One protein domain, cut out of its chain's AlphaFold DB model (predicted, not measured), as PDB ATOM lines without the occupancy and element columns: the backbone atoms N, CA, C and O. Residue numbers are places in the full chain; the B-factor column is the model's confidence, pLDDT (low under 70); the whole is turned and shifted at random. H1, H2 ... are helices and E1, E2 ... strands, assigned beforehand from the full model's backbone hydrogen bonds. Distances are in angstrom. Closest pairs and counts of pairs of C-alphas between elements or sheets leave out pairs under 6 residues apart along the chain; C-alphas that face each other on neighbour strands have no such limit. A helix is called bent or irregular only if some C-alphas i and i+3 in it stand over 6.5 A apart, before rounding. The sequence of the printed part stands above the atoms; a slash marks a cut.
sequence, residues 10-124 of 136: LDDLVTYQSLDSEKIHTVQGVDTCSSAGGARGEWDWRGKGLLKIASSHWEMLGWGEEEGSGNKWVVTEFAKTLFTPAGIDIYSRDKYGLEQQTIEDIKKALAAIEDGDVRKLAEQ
ATOM      1  N   LEU A  10     198.475 275.265 291.094       91.56
ATOM      2  CA  LEU A  10     199.249 274.343 290.263       91.56
ATOM      3  C   LEU A  10     200.738 274.509 290.566       91.56
ATOM      4  O   LEU A  10     201.234 275.625 290.700       91.56
ATOM      5  N   ASP A  11     201.452 273.395 290.720       94.12
ATOM      6  CA  ASP A  11     202.911 273.426 290.718       94.12
ATOM      7  C   ASP A  11     203.389 273.517 289.268       94.12
ATOM      8  O   ASP A  11     203.050 272.657 288.457       94.12
ATOM      9  N   ASP A  12     204.197 274.533 288.976       92.75
ATOM     10  CA  ASP A  12     204.681 274.816 287.627       92.75
ATOM     11  C   ASP A  12     206.179 274.504 287.495       92.75
ATOM     12  O   ASP A  12     206.995 274.830 288.371       92.75
ATOM     13  N   LEU A  13     206.526 273.835 286.397       94.31
ATOM     14  CA  LEU A  13     207.872 273.428 286.029       94.31
ATOM     15  C   LEU A  13     208.064 273.646 284.527       94.31
ATOM     16  O   LEU A  13     207.611 272.847 283.710       94.31
ATOM     17  N   VAL A  14     208.851 274.658 284.182       91.12
ATOM     18  CA  VAL A  14     209.288 274.903 282.807       91.12
ATOM     19  C   VAL A  14     210.737 274.462 282.662       91.12
ATOM     20  O   VAL A  14     211.590 274.775 283.500       91.12
ATOM     21  N   THR A  15     211.037 273.743 281.584       92.31
ATOM     22  CA  THR A  15     212.412 273.374 281.237       92.31
ATOM     23  C   THR A  15     212.704 273.686 279.784       92.31
ATOM     24  O   THR A  15     211.928 273.332 278.902       92.31
ATOM     25  N   TYR A  16     213.844 274.311 279.521       89.69
ATOM     26  CA  TYR A  16     214.237 274.686 278.168       89.69
ATOM     27  C   TYR A  16     215.730 274.484 277.950       89.69
ATOM     28  O   TYR A  16     216.521 274.417 278.893       89.69
ATOM     29  N   GLN A  17     216.095 274.393 276.681       90.75
ATOM     30  CA  GLN A  17     217.449 274.191 276.205       90.75
ATOM     31  C   GLN A  17     217.654 275.101 274.992       90.75
ATOM     32  O   GLN A  17     216.750 275.255 274.173       90.75
ATOM     33  N   SER A  18     218.812 275.747 274.908       89.88
ATOM     34  CA  SER A  18     219.192 276.537 273.733       89.88
ATOM     35  C   SER A  18     219.738 275.616 272.640       89.88
ATOM     36  O   SER A  18     220.407 274.638 272.956       89.88
ATOM     37  N   LEU A  19     219.509 275.959 271.369       88.44
ATOM     38  CA  LEU A  19     219.915 275.149 270.203       88.44
ATOM     39  C   LEU A  19     221.427 274.851 270.132       88.44
ATOM     40  O   LEU A  19     221.868 273.930 269.455       88.44
ATOM     41  N   ASP A  20     222.248 275.667 270.785       88.31
ATOM     42  CA  ASP A  20     223.708 275.601 270.774       88.31
ATOM     43  C   ASP A  20     224.303 275.058 272.086       88.31
ATOM     44  O   ASP A  20     225.508 275.176 272.320       88.31
ATOM     45  N   SER A  21     223.483 274.471 272.962       88.19
ATOM     46  CA  SER A  21     223.909 274.051 274.297       88.19
ATOM     47  C   SER A  21     223.191 272.790 274.769       88.19
ATOM     48  O   SER A  21     221.977 272.688 274.692       88.19
ATOM     49  N   GLU A  22     223.923 271.860 275.383       88.25
ATOM     50  CA  GLU A  22     223.355 270.675 276.056       88.25
ATOM     51  C   GLU A  22     222.777 270.985 277.450       88.25
ATOM     52  O   GLU A  22     222.177 270.137 278.112       88.25
ATOM     53  N   LYS A  23     222.981 272.209 277.946       91.75
ATOM     54  CA  LYS A  23     222.526 272.614 279.276       91.75
ATOM     55  C   LYS A  23     221.009 272.801 279.304       91.75
ATOM     56  O   LYS A  23     220.478 273.691 278.644       91.75
ATOM     57  N   ILE A  24     220.350 272.048 280.182       92.00
ATOM     58  CA  ILE A  24     218.931 272.224 280.501       92.00
ATOM     59  C   ILE A  24     218.781 273.281 281.597       92.00
ATOM     60  O   ILE A  24     219.396 273.209 282.665       92.00
ATOM     61  N   HIS A  25     217.939 274.267 281.325       91.50
ATOM     62  CA  HIS A  25     217.498 275.267 282.280       91.50
ATOM     63  C   HIS A  25     216.159 274.855 282.880       91.50
ATOM     64  O   HIS A  25     215.306 274.298 282.192       91.50
ATOM     65  N   THR A  26     215.964 275.155 284.162       93.56
ATOM     66  CA  THR A  26     214.734 274.840 284.888       93.56
ATOM     67  C   THR A  26     214.213 276.079 285.599       93.56
ATOM     68  O   THR A  26     214.947 276.739 286.336       93.56
ATOM     69  N   VAL A  27     212.927 276.357 285.415       93.25
ATOM     70  CA  VAL A  27     212.169 277.376 286.134       93.25
ATOM     71  C   VAL A  27     211.065 276.661 286.900       93.25
ATOM     72  O   VAL A  27     210.345 275.838 286.348       93.25
ATOM     73  N   GLN A  28     210.973 276.940 288.196       95.31
ATOM     74  CA  GLN A  28     209.960 276.362 289.071       95.31
ATOM     75  C   GLN A  28     209.108 277.472 289.655       95.31
ATOM     76  O   GLN A  28     209.645 278.465 290.159       95.31
ATOM     77  N   GLY A  29     207.802 277.259 289.666       95.31
ATOM     78  CA  GLY A  29     206.834 278.215 290.161       95.31
ATOM     79  C   GLY A  29     205.621 277.554 290.789       95.31
ATOM     80  O   GLY A  29     205.587 276.346 291.056       95.31
ATOM     81  N   VAL A  30     204.656 278.401 291.103       96.12
ATOM     82  CA  VAL A  30     203.299 278.019 291.461       96.12
ATOM     83  C   VAL A  30     202.359 278.994 290.778       96.12
ATOM     84  O   VAL A  30     202.514 280.198 290.989       96.12
ATOM     85  N   ASP A  31     201.362 278.475 290.078       95.12
ATOM     86  CA  ASP A  31     200.210 279.248 289.630       95.12
ATOM     87  C   ASP A  31     199.103 279.186 290.672       95.12
ATOM     88  O   ASP A  31     198.812 278.126 291.233       95.12
ATOM     89  N   THR A  32     198.484 280.327 290.953       95.06
ATOM     90  CA  THR A  32     197.289 280.424 291.795       95.06
ATOM     91  C   THR A  32     196.164 281.039 290.978       95.06
ATOM     92  O   THR A  32     196.370 282.084 290.376       95.06
ATOM     93  N   CYS A  33     194.995 280.403 290.934       93.88
ATOM     94  CA  CYS A  33     193.857 280.888 290.157       93.88
ATOM     95  C   CYS A  33     193.433 282.273 290.659       93.88
ATOM     96  O   CYS A  33     193.125 282.436 291.843       93.88
ATOM     97  N   SER A  34     193.377 283.244 289.753       91.81
ATOM     98  CA  SER A  34     192.996 284.628 290.051       91.81
ATOM     99  C   SER A  34     191.500 284.867 289.840       91.81
ATOM    100  O   SER A  34     190.913 285.750 290.468       91.81
ATOM    101  N   SER A  35     190.851 284.041 289.014       84.12
ATOM    102  CA  SER A  35     189.418 284.155 288.746       84.12
ATOM    103  C   SER A  35     188.559 283.692 289.932       84.12
ATOM    104  O   SER A  35     188.809 282.662 290.565       84.12
ATOM    105  N   ALA A  36     187.471 284.419 290.195       75.12
ATOM    106  CA  ALA A  36     186.481 284.030 291.196       75.12
ATOM    107  C   ALA A  36     185.529 282.931 290.681       75.12
ATOM    108  O   ALA A  36     185.200 282.841 289.497       75.12
ATOM    109  N   GLY A  37     185.013 282.106 291.598       76.94
ATOM    110  CA  GLY A  37     184.030 281.072 291.271       76.94
ATOM    111  C   GLY A  37     184.634 279.878 290.525       76.94
ATOM    112  O   GLY A  37     185.675 279.353 290.921       76.94
ATOM    113  N   GLY A  38     183.934 279.399 289.492       76.38
ATOM    114  CA  GLY A  38     184.327 278.225 288.701       76.38
ATOM    115  C   GLY A  38     185.183 278.528 287.467       76.38
ATOM    116  O   GLY A  38     185.602 277.589 286.799       76.38
ATOM    117  N   ALA A  39     185.428 279.804 287.151       81.44
ATOM    118  CA  ALA A  39     186.308 280.189 286.050       81.44
ATOM    119  C   ALA A  39     187.774 279.883 286.401       81.44
ATOM    120  O   ALA A  39     188.177 279.997 287.560       81.44
ATOM    121  N   ARG A  40     188.556 279.454 285.404       84.25
ATOM    122  CA  ARG A  40     189.961 279.022 285.545       84.25
ATOM    123  C   ARG A  40     190.836 279.546 284.396       84.25
ATOM    124  O   ARG A  40     191.732 278.848 283.933       84.25
ATOM    125  N   GLY A  41     190.509 280.736 283.893       89.88
ATOM    126  CA  GLY A  41     191.181 281.355 282.747       89.88
ATOM    127  C   GLY A  41     192.359 282.254 283.117       89.88
ATOM    128  O   GLY A  41     193.208 282.472 282.268       89.88
ATOM    129  N   GLU A  42     192.429 282.728 284.361       94.56
ATOM    130  CA  GLU A  42     193.415 283.717 284.813       94.56
ATOM    131  C   GLU A  42     194.154 283.210 286.050       94.56
ATOM    132  O   GLU A  42     193.542 282.637 286.967       94.56
ATOM    133  N   TRP A  43     195.462 283.438 286.089       96.06
ATOM    134  CA  TRP A  43     196.345 282.875 287.099       96.06
ATOM    135  C   TRP A  43     197.486 283.826 287.457       96.06
ATOM    136  O   TRP A  43     198.078 284.491 286.609       96.06
ATOM    137  N   ASP A  44     197.849 283.825 288.735       96.56
ATOM    138  CA  ASP A  44     199.032 284.495 289.251       96.56
ATOM    139  C   ASP A  44     200.146 283.473 289.467       96.56
ATOM    140  O   ASP A  44     200.103 282.642 290.385       96.56
ATOM    141  N   TRP A  45     201.178 283.571 288.639       96.75
ATOM    142  CA  TRP A  45     202.408 282.811 288.762       96.75
ATOM    143  C   TRP A  45     203.355 283.455 289.774       96.75
ATOM    144  O   TRP A  45     203.575 284.674 289.783       96.75
ATOM    145  N   ARG A  46     204.011 282.627 290.592       96.25
ATOM    146  CA  ARG A  46     205.118 283.042 291.458       96.25
ATOM    147  C   ARG A  46     206.268 282.046 291.436       96.25
ATOM    148  O   ARG A  46     206.087 280.871 291.755       96.25
ATOM    149  N   GLY A  47     207.481 282.549 291.208       94.19
ATOM    150  CA  GLY A  47     208.689 281.728 291.216       94.19
ATOM    151  C   GLY A  47     208.994 281.084 292.577       94.19
ATOM    152  O   GLY A  47     208.679 281.612 293.649       94.19
ATOM    153  N   LYS A  48     209.656 279.927 292.549       93.19
ATOM    154  CA  LYS A  48     210.172 279.217 293.731       93.19
ATOM    155  C   LYS A  48     211.659 279.514 293.960       93.19
ATOM    156  O   LYS A  48     212.371 280.026 293.100       93.19
ATOM    157  N   GLY A  49     212.145 279.199 295.164       91.50
ATOM    158  CA  GLY A  49     213.557 279.381 295.528       91.50
ATOM    159  C   GLY A  49     214.031 280.833 295.391       91.50
ATOM    160  O   GLY A  49     213.445 281.734 295.992       91.50
ATOM    161  N   LEU A  50     215.085 281.048 294.600       88.56
ATOM    162  CA  LEU A  50     215.637 282.377 294.305       88.56
ATOM    163  C   LEU A  50     214.704 283.233 293.428       88.56
ATOM    164  O   LEU A  50     214.785 284.456 293.473       88.56
ATOM    165  N   LEU A  51     213.778 282.614 292.686       88.00
ATOM    166  CA  LEU A  51     212.831 283.303 291.803       88.00
ATOM    167  C   LEU A  51     211.589 283.835 292.535       88.00
ATOM    168  O   LEU A  51     210.710 284.401 291.901       88.00
ATOM    169  N   LYS A  52     211.506 283.720 293.868       89.19
ATOM    170  CA  LYS A  52     210.355 284.197 294.671       89.19
ATOM    171  C   LYS A  52     210.050 285.694 294.567       89.19
ATOM    172  O   LYS A  52     208.988 286.112 295.041       89.19
ATOM    173  N   ILE A  53     210.991 286.471 294.033       88.69
ATOM    174  CA  ILE A  53     210.854 287.904 293.741       88.69
ATOM    175  C   ILE A  53     210.170 288.175 292.395       88.69
ATOM    176  O   ILE A  53     209.762 289.304 292.150       88.69
ATOM    177  N   ALA A  54     210.061 287.162 291.533       91.56
ATOM    178  CA  ALA A  54     209.363 287.243 290.264       91.56
ATOM    179  C   ALA A  54     207.939 286.697 290.413       91.56
ATOM    180  O   ALA A  54     207.710 285.638 291.007       91.56
ATOM    181  N   SER A  55     207.000 287.438 289.843       94.75
ATOM    182  CA  SER A  55     205.602 287.059 289.703       94.75
ATOM    183  C   SER A  55     205.084 287.564 288.365       94.75
ATOM    184  O   SER A  55     205.577 288.583 287.876       94.75
ATOM    185  N   SER A  56     204.096 286.873 287.813       95.88
ATOM    186  CA  SER A  56     203.413 287.249 286.578       95.88
ATOM    187  C   SER A  56     201.931 286.964 286.720       95.88
ATOM    188  O   SER A  56     201.579 285.932 287.279       95.88
ATOM    189  N   HIS A  57     201.088 287.835 286.182       96.56
ATOM    190  CA  HIS A  57     199.715 287.468 285.856       96.56
ATOM    191  C   HIS A  57     199.705 286.858 284.453       96.56
ATOM    192  O   HIS A  57     200.468 287.327 283.602       96.56
ATOM    193  N   TRP A  58     198.907 285.827 284.211       96.12
ATOM    194  CA  TRP A  58     198.699 285.289 282.872       96.12
ATOM    195  C   TRP A  58     197.264 284.813 282.673       96.12
ATOM    196  O   TRP A  58     196.587 284.390 283.612       96.12
ATOM    197  N   GLU A  59     196.820 284.882 281.424       95.31
ATOM    198  CA  GLU A  59     195.439 284.649 281.018       95.31
ATOM    199  C   GLU A  59     195.402 283.726 279.801       95.31
ATOM    200  O   GLU A  59     196.255 283.800 278.915       95.31
ATOM    201  N   MET A  60     194.403 282.853 279.732       95.19
ATOM    202  CA  MET A  60     194.135 282.046 278.547       95.19
ATOM    203  C   MET A  60     193.245 282.825 277.576       95.19
ATOM    204  O   MET A  60     192.061 283.032 277.841       95.19
ATOM    205  N   LEU A  61     193.794 283.178 276.413       95.44
ATOM    206  CA  LEU A  61     193.075 283.885 275.350       95.44
ATOM    207  C   LEU A  61     192.218 282.945 274.495       95.44
ATOM    208  O   LEU A  61     191.187 283.342 273.955       95.44
ATOM    209  N   GLY A  62     192.636 281.687 274.355       95.75
ATOM    210  CA  GLY A  62     191.910 280.697 273.569       95.75
ATOM    211  C   GLY A  62     192.573 279.329 273.591       95.75
ATOM    212  O   GLY A  62     193.740 279.194 273.944       95.75
ATOM    213  N   TRP A  63     191.823 278.304 273.214       97.44
ATOM    214  CA  TRP A  63     192.313 276.936 273.088       97.44
ATOM    215  C   TRP A  63     191.494 276.195 272.038       97.44
ATOM    216  O   TRP A  63     190.370 276.592 271.718       97.44
ATOM    217  N   GLY A  64     192.043 275.102 271.523       97.62
ATOM    218  CA  GLY A  64     191.354 274.295 270.533       97.62
ATOM    219  C   GLY A  64     192.070 272.998 270.209       97.62
ATOM    220  O   GLY A  64     193.059 272.615 270.838       97.62
ATOM    221  N   GLU A  65     191.519 272.311 269.220       98.19
ATOM    222  CA  GLU A  65     192.033 271.067 268.670       98.19
ATOM    223  C   GLU A  65     191.959 271.160 267.144       98.19
ATOM    224  O   GLU A  65     190.945 271.604 266.605       98.19
ATOM    225  N   GLU A  66     193.042 270.809 266.457       97.62
ATOM    226  CA  GLU A  66     193.106 270.822 264.995       97.62
ATOM    227  C   GLU A  66     192.244 269.715 264.389       97.62
ATOM    228  O   GLU A  66     192.308 268.547 264.794       97.62
ATOM    229  N   GLU A  67     191.462 270.068 263.369       91.56
ATOM    230  CA  GLU A  67     190.701 269.090 262.602       91.56
ATOM    231  C   GLU A  67     191.661 268.190 261.811       91.56
ATOM    232  O   GLU A  67     192.444 268.655 260.992       91.56
ATOM    233  N   GLY A  68     191.594 266.879 262.039       90.75
ATOM    234  CA  GLY A  68     192.410 265.889 261.329       90.75
ATOM    235  C   GLY A  68     193.555 265.331 262.169       90.75
ATOM    236  O   GLY A  68     193.595 264.117 262.373       90.75
ATOM    237  N   SER A  69     194.448 266.183 262.685       93.88
ATOM    238  CA  SER A  69     195.565 265.740 263.540       93.88
ATOM    239  C   SER A  69     195.121 265.447 264.982       93.88
ATOM    240  O   SER A  69     195.713 264.599 265.655       93.88
ATOM    241  N   GLY A  70     194.074 266.131 265.465       96.19
ATOM    242  CA  GLY A  70     193.679 266.105 266.875       96.19
ATOM    243  C   GLY A  70     194.704 266.783 267.795       96.19
ATOM    244  O   GLY A  70     194.692 266.574 269.014       96.19
ATOM    245  N   ASN A  71     195.644 267.551 267.230       97.69
ATOM    246  CA  ASN A  71     196.646 268.266 268.004       97.69
ATOM    247  C   ASN A  71     195.985 269.403 268.786       97.69
ATOM    248  O   ASN A  71     195.204 270.186 268.247       97.69
ATOM    249  N   LYS A  72     196.297 269.479 270.078       98.44
ATOM    250  CA  LYS A  72     195.688 270.436 271.002       98.44
ATOM    251  C   LYS A  72     196.595 271.631 271.173       98.44
ATOM    252  O   LYS A  72     197.806 271.471 271.326       98.44
ATOM    253  N   TRP A  73     195.987 272.802 271.230       98.06
ATOM    254  CA  TRP A  73     196.700 274.055 271.389       98.06
ATOM    255  C   TRP A  73     196.026 274.960 272.408       98.06
ATOM    256  O   TRP A  73     194.825 274.860 272.671       98.06
ATOM    257  N   VAL A  74     196.822 275.854 272.981       97.88
ATOM    258  CA  VAL A  74     196.355 276.928 273.858       97.88
ATOM    259  C   VAL A  74     197.168 278.184 273.581       97.88
ATOM    260  O   VAL A  74     198.359 278.109 273.286       97.88
ATOM    261  N   VAL A  75     196.504 279.331 273.648       98.12
ATOM    262  CA  VAL A  75     197.101 280.656 273.528       98.12
ATOM    263  C   VAL A  75     196.959 281.346 274.871       98.12
ATOM    264  O   VAL A  75     195.845 281.456 275.394       98.12
ATOM    265  N   THR A  76     198.073 281.808 275.420       97.12
ATOM    266  CA  THR A  76     198.084 282.592 276.654       97.12
ATOM    267  C   THR A  76     198.708 283.952 276.414       97.12
ATOM    268  O   THR A  76     199.548 284.110 275.530       97.12
ATOM    269  N   GLU A  77     198.315 284.929 277.219       96.94
ATOM    270  CA  GLU A  77     199.095 286.144 277.420       96.94
ATOM    271  C   GLU A  77     199.636 286.198 278.840       96.94
ATOM    272  O   GLU A  77     199.044 285.641 279.765       96.94
ATOM    273  N   PHE A  78     200.764 286.872 279.027       96.12
ATOM    274  CA  PHE A  78     201.364 287.049 280.338       96.12
ATOM    275  C   PHE A  78     201.945 288.449 280.513       96.12
ATOM    276  O   PHE A  78     202.558 289.033 279.614       96.12
ATOM    277  N   ALA A  79     201.778 288.983 281.719       96.12
ATOM    278  CA  ALA A  79     202.352 290.250 282.129       96.12
ATOM    279  C   ALA A  79     203.882 290.160 282.259       96.12
ATOM    280  O   ALA A  79     204.473 289.109 282.493       96.12
ATOM    281  N   LYS A  80     204.560 291.306 282.156       95.00
ATOM    282  CA  LYS A  80     206.013 291.356 282.361       95.00
ATOM    283  C   LYS A  80     206.390 290.973 283.795       95.00
ATOM    284  O   LYS A  80     205.738 291.391 284.754       95.00
ATOM    285  N   THR A  81     207.524 290.301 283.945       91.19
ATOM    286  CA  THR A  81     208.183 290.097 285.241       91.19
ATOM    287  C   THR A  81     209.378 291.047 285.392       91.19
ATOM    288  O   THR A  81     209.641 291.895 284.539       91.19
ATOM    289  N   LEU A  82     210.153 290.906 286.475       87.88
ATOM    290  CA  LEU A  82     211.454 291.581 286.602       87.88
ATOM    291  C   LEU A  82     212.493 291.094 285.573       87.88
ATOM    292  O   LEU A  82     213.512 291.755 285.394       87.88
ATOM    293  N   PHE A  83     212.257 289.948 284.926       86.31
ATOM    294  CA  PHE A  83     213.241 289.263 284.082       86.31
ATOM    295  C   PHE A  83     212.748 288.964 282.665       86.31
ATOM    296  O   PHE A  83     213.559 288.647 281.800       86.31
ATOM    297  N   THR A  84     211.445 289.069 282.418       87.06
ATOM    298  CA  THR A  84     210.817 288.778 281.127       87.06
ATOM    299  C   THR A  84     209.868 289.914 280.738       87.06
ATOM    300  O   THR A  84     209.132 290.407 281.597       87.06
ATOM    301  N   PRO A  85     209.869 290.366 279.470       94.12
ATOM    302  CA  PRO A  85     208.818 291.236 278.938       94.12
ATOM    303  C   PRO A  85     207.436 290.569 279.010       94.12
ATOM    304  O   PRO A  85     207.351 289.372 279.259       94.12
ATOM    305  N   ALA A  86     206.367 291.338 278.789       95.81
ATOM    306  CA  ALA A  86     205.044 290.763 278.545       95.81
ATOM    307  C   ALA A  86     205.035 290.050 277.185       95.81
ATOM    308  O   ALA A  86     205.798 290.438 276.294       95.81
ATOM    309  N   GLY A  87     204.184 289.043 277.020       96.19
ATOM    310  CA  GLY A  87     204.179 288.233 275.808       96.19
ATOM    311  C   GLY A  87     202.898 287.445 275.597       96.19
ATOM    312  O   GLY A  87     202.030 287.396 276.464       96.19
ATOM    313  N   ILE A  88     202.816 286.845 274.410       97.31
ATOM    314  CA  ILE A  88     201.812 285.854 274.035       97.31
ATOM    315  C   ILE A  88     202.558 284.584 273.657       97.31
ATOM    316  O   ILE A  88     203.471 284.638 272.831       97.31
ATOM    317  N   ASP A  89     202.122 283.461 274.211       96.31
ATOM    318  CA  ASP A  89     202.626 282.142 273.854       96.31
ATOM    319  C   ASP A  89     201.537 281.337 273.143       96.31
ATOM    320  O   ASP A  89     200.365 281.357 273.526       96.31
ATOM    321  N   ILE A  90     201.941 280.593 272.112       97.50
ATOM    322  CA  ILE A  90     201.109 279.587 271.450       97.50
ATOM    323  C   ILE A  90     201.730 278.227 271.749       97.50
ATOM    324  O   ILE A  90     202.830 277.920 271.290       97.50
ATOM    325  N   TYR A  91     201.015 277.411 272.510       96.06
ATOM    326  CA  TYR A  91     201.451 276.074 272.887       96.06
ATOM    327  C   TYR A  91     200.842 275.031 271.956       96.06
ATOM    328  O   TYR A  91     199.672 275.120 271.586       96.06
ATOM    329  N   SER A  92     201.627 274.002 271.647       96.06
ATOM    330  CA  SER A  92     201.206 272.801 270.929       96.06
ATOM    331  C   SER A  92     201.450 271.579 271.806       96.06
ATOM    332  O   SER A  92     202.465 271.502 272.503       96.06
ATOM    333  N   ARG A  93     200.540 270.604 271.765       95.44
ATOM    334  CA  ARG A  93     200.760 269.296 272.396       95.44
ATOM    335  C   ARG A  93     201.704 268.430 271.559       95.44
ATOM    336  O   ARG A  93     202.414 267.598 272.118       95.44
ATOM    337  N   ASP A  94     201.714 268.605 270.241       92.81
ATOM    338  CA  ASP A  94     202.705 267.992 269.357       92.81
ATOM    339  C   ASP A  94     204.020 268.784 269.388       92.81
ATOM    340  O   ASP A  94     204.028 270.008 269.226       92.81
ATOM    341  N   LYS A  95     205.137 268.067 269.557       88.69
ATOM    342  CA  LYS A  95     206.490 268.635 269.560       88.69
ATOM    343  C   LYS A  95     206.896 269.233 268.209       88.69
ATOM    344  O   LYS A  95     207.815 270.043 268.171       88.69
ATOM    345  N   TYR A  96     206.228 268.844 267.122       88.88
ATOM    346  CA  TYR A  96     206.464 269.399 265.788       88.88
ATOM    347  C   TYR A  96     205.656 270.674 265.505       88.88
ATOM    348  O   TYR A  96     205.759 271.228 264.415       88.88
ATOM    349  N   GLY A  97     204.893 271.166 266.486       92.94
ATOM    350  CA  GLY A  97     204.113 272.394 266.367       92.94
ATOM    351  C   GLY A  97     202.718 272.180 265.778       92.94
ATOM    352  O   GLY A  97     202.198 271.066 265.764       92.94
ATOM    353  N   LEU A  98     202.102 273.283 265.352       95.69
ATOM    354  CA  LEU A  98     200.755 273.328 264.775       95.69
ATOM    355  C   LEU A  98     200.820 273.383 263.249       95.69
ATOM    356  O   LEU A  98     201.818 273.815 262.668       95.69
ATOM    357  N   GLU A  99     199.724 273.014 262.596       95.69
ATOM    358  CA  GLU A  99     199.528 273.291 261.183       95.69
ATOM    359  C   GLU A  99     199.600 274.801 260.918       95.69
ATOM    360  O   GLU A  99     199.093 275.637 261.674       95.69
ATOM    361  N   GLN A 100     200.207 275.159 259.787       94.81
ATOM    362  CA  GLN A 100     200.383 276.554 259.383       94.81
ATOM    363  C   GLN A 100     199.048 277.316 259.343       94.81
ATOM    364  O   GLN A 100     198.982 278.475 259.755       94.81
ATOM    365  N   GLN A 101     197.977 276.655 258.891       96.06
ATOM    366  CA  GLN A 101     196.638 277.238 258.829       96.06
ATOM    367  C   GLN A 101     196.121 277.615 260.226       96.06
ATOM    368  O   GLN A 101     195.631 278.728 260.416       96.06
ATOM    369  N   THR A 102     196.309 276.742 261.219       97.31
ATOM    370  CA  THR A 102     195.942 276.994 262.619       97.31
ATOM    371  C   THR A 102     196.675 278.215 263.170       97.31
ATOM    372  O   THR A 102     196.056 279.085 263.781       97.31
ATOM    373  N   ILE A 103     197.981 278.335 262.908       96.38
ATOM    374  CA  ILE A 103     198.779 279.495 263.341       96.38
ATOM    375  C   ILE A 103     198.253 280.787 262.703       96.38
ATOM    376  O   ILE A 103     198.142 281.815 263.375       96.38
ATOM    377  N   GLU A 104     197.929 280.764 261.410       96.25
ATOM    378  CA  GLU A 104     197.391 281.929 260.703       96.25
ATOM    379  C   GLU A 104     196.027 282.359 261.236       96.25
ATOM    380  O   GLU A 104     195.774 283.557 261.380       96.25
ATOM    381  N   ASP A 105     195.162 281.405 261.560       97.31
ATOM    382  CA  ASP A 105     193.835 281.700 262.087       97.31
ATOM    383  C   ASP A 105     193.896 282.206 263.532       97.31
ATOM    384  O   ASP A 105     193.214 283.181 263.855       97.31
ATOM    385  N   ILE A 106     194.804 281.670 264.359       97.75
ATOM    386  CA  ILE A 106     195.123 282.238 265.678       97.75
ATOM    387  C   ILE A 106     195.613 283.685 265.531       97.75
ATOM    388  O   ILE A 106     195.108 284.576 266.211       97.75
ATOM    389  N   LYS A 107     196.544 283.964 264.610       96.62
ATOM    390  CA  LYS A 107     197.051 285.331 264.381       96.62
ATOM    391  C   LYS A 107     195.952 286.294 263.934       96.62
ATOM    392  O   LYS A 107     195.900 287.421 264.428       96.62
ATOM    393  N   LYS A 108     195.057 285.869 263.036       96.62
ATOM    394  CA  LYS A 108     193.894 286.676 262.623       96.62
ATOM    395  C   LYS A 108     192.964 286.956 263.801       96.62
ATOM    396  O   LYS A 108     192.514 288.090 263.946       96.62
ATOM    397  N   ALA A 109     192.694 285.951 264.636       97.00
ATOM    398  CA  ALA A 109     191.852 286.105 265.817       97.00
ATOM    399  C   ALA A 109     192.468 287.090 266.821       97.00
ATOM    400  O   ALA A 109     191.789 288.019 267.251       97.00
ATOM    401  N   LEU A 110     193.766 286.960 267.115       96.62
ATOM    402  CA  LEU A 110     194.493 287.879 267.995       96.62
ATOM    403  C   LEU A 110     194.486 289.320 267.465       96.62
ATOM    404  O   LEU A 110     194.266 290.259 268.226       96.62
ATOM    405  N   ALA A 111     194.662 289.512 266.156       93.75
ATOM    406  CA  ALA A 111     194.604 290.834 265.534       93.75
ATOM    407  C   ALA A 111     193.205 291.481 265.603       93.75
ATOM    408  O   ALA A 111     193.090 292.704 265.526       93.75
ATOM    409  N   ALA A 112     192.148 290.675 265.745       94.94
ATOM    410  CA  ALA A 112     190.769 291.138 265.855       94.94
ATOM    411  C   ALA A 112     190.341 291.475 267.296       94.94
ATOM    412  O   ALA A 112     189.268 292.050 267.484       94.94
ATOM    413  N   ILE A 113     191.157 291.150 268.307       93.69
ATOM    414  CA  ILE A 113     190.887 291.504 269.706       93.69
ATOM    415  C   ILE A 113     190.915 293.031 269.863       93.69
ATOM    416  O   ILE A 113     191.764 293.712 269.285       93.69
ATOM    417  N   GLU A 114     189.964 293.589 270.622       92.50
ATOM    418  CA  GLU A 114     189.826 295.043 270.812       92.50
ATOM    419  C   GLU A 114     190.992 295.656 271.601       92.50
ATOM    420  O   GLU A 114     191.368 296.809 271.342       92.50
ATOM    421  N   ASP A 115     191.596 294.874 272.496       92.00
ATOM    422  CA  ASP A 115     192.745 295.263 273.302       92.00
ATOM    423  C   ASP A 115     193.963 295.611 272.426       92.00
ATOM    424  O   ASP A 115     194.428 294.842 271.582       92.00
ATOM    425  N   GLY A 116     194.470 296.833 272.599       91.12
ATOM    426  CA  GLY A 116     195.575 297.348 271.799       91.12
ATOM    427  C   GLY A 116     196.937 296.762 272.147       91.12
ATOM    428  O   GLY A 116     197.819 296.796 271.290       91.12
ATOM    429  N   ASP A 117     197.129 296.254 273.358       92.00
ATOM    430  CA  ASP A 117     198.385 295.653 273.786       92.00
ATOM    431  C   ASP A 117     198.466 294.194 273.329       92.00
ATOM    432  O   ASP A 117     199.494 293.815 272.762       92.00
ATOM    433  N   VAL A 118     197.359 293.443 273.394       92.38
ATOM    434  CA  VAL A 118     197.259 292.098 272.792       92.38
ATOM    435  C   VAL A 118     197.625 292.137 271.308       92.38
ATOM    436  O   VAL A 118     198.463 291.362 270.845       92.38
ATOM    437  N   ARG A 119     197.074 293.098 270.550       94.06
ATOM    438  CA  ARG A 119     197.396 293.255 269.121       94.06
ATOM    439  C   ARG A 119     198.885 293.511 268.872       94.06
ATOM    440  O   ARG A 119     199.467 292.881 267.994       94.06
ATOM    441  N   LYS A 120     199.522 294.392 269.653       94.12
ATOM    442  CA  LYS A 120     200.964 294.686 269.514       94.12
ATOM    443  C   LYS A 120     201.842 293.486 269.855       94.12
ATOM    444  O   LYS A 120     202.902 293.325 269.255       94.12
ATOM    445  N   LEU A 121     201.447 292.685 270.846       94.38
ATOM    446  CA  LEU A 121     202.159 291.458 271.200       94.38
ATOM    447  C   LEU A 121     202.004 290.407 270.096       94.38
ATOM    448  O   LEU A 121     202.984 289.771 269.719       94.38
ATOM    449  N   ALA A 122     200.811 290.285 269.508       93.56
ATOM    450  CA  ALA A 122     200.543 289.350 268.419       93.56
ATOM    451  C   ALA A 122     201.398 289.625 267.164       93.56
ATOM    452  O   ALA A 122     201.836 288.690 266.494       93.56
ATOM    453  N   GLU A 123     201.700 290.893 266.871       92.94
ATOM    454  CA  GLU A 123     202.607 291.289 265.780       92.94
ATOM    455  C   GLU A 123     204.055 290.809 265.983       92.94
ATOM    456  O   GLU A 123     204.815 290.709 265.020       92.94
ATOM    457  N   GLN A 124     204.443 290.495 267.222       92.62
ATOM    458  CA  GLN A 124     205.798 290.077 267.592       92.62
ATOM    459  C   GLN A 124     205.952 288.554 267.681       92.62
ATOM    460  O   GLN A 124     207.041 288.077 267.994       92.62
TER     461      GLN A 124
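Overview. This is residues 10 to 124 of the 136 residues of an uncharacterized protein of Hortaea werneckii (UniProt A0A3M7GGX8). A single six-stranded sheet, strongly twisted and curled like part of a barrel but left open, has a helical hairpin, H2 and H3, packed on one face over E4, E5 and E6. At the opposite edge the long hairpin of E1 and E2 reaches outward, and residues 18 to 23 at its turn stick out. The printed part has 115 residues with named elements in the order E1 E2 E3 H1 E4 E5 E6 H2 H3; the sheet's order is E1 E2 E3 E4 E5 E6, antiparallel throughout. The class is mixed, helices and strands, and the whole is compact, with a radius of gyration of the C-alphas of 15.5 A and spans of 41 by 40 by 28 A.

Arrangement. E1, residues 10 to 17, is an edge strand and forms a hairpin with E2, residues 24 to 33; N 12 and O 29 are 3.1 A apart. E3, residues 42 to 47, is antiparallel to E2, with N 30 and O 46 at 2.9 A; E1, E2 and E3 are a meander, each strand the antiparallel neighbour of the one before. H1, residues 49 to 53, is on the sheet at a height of 5.7 A, over none of the strands; it is irregular, C-alphas 50 and 53 being 7.3 A apart. E4, residues 55 to 65, is antiparallel to E3, with N 45 and O 56 at 2.8 A, and bends by 54 degrees at residue 61. E4, E5, residues 72 to 78, and E6, residues 87 to 92, are a second meander, with N 75 and O 62 at 2.8 A and N 76 and O 89 at 3.0 A. H2, residues 100 to 112, has a height over the sheet of 10.2 A and lies over E5 and only just over E4, on which 3 of its 13 C-alphas fall. H3, residues 116 to 122, is on the same face; the closest C-alphas of H3 and E6 are those of Leu 121 and Gly 87, 6.0 A apart. H2 touches H3 with residues 107 to 112 alone, closest at the C-alphas of Ala 111 and Arg 119, 5.2 A apart, at a shallow tilt of 14 degrees, opposite ways. Every O i to N i+4 pair is within hydrogen-bond range in H2 and H3, but 0 of 1 in H1, where 1 of 2 O i to N i+3 pairs is.

Along the chain. E1 begins at C-alpha 10, (199.249, 274.343, 290.263), and is 23.0 A long; E2 is 28.2 A, E3 16.7 A and H1 9.1 A. E4 is 29.7 A long and ends at C-alpha 65, (192.033, 271.067, 268.670); E5 is 19.9 A and E6 16.5 A. H2 is 18.6 A long, and H3, 10.0 A, ends at C-alpha 122, (200.543, 289.350, 268.419).

Size, cuts and confidence. The two C-alphas farthest apart are those of Asp 20 and Gly 37, at 45.0 A. The printed part has no cut and no long link. Its mean pLDDT is 93.2, and no printed residue is under 70.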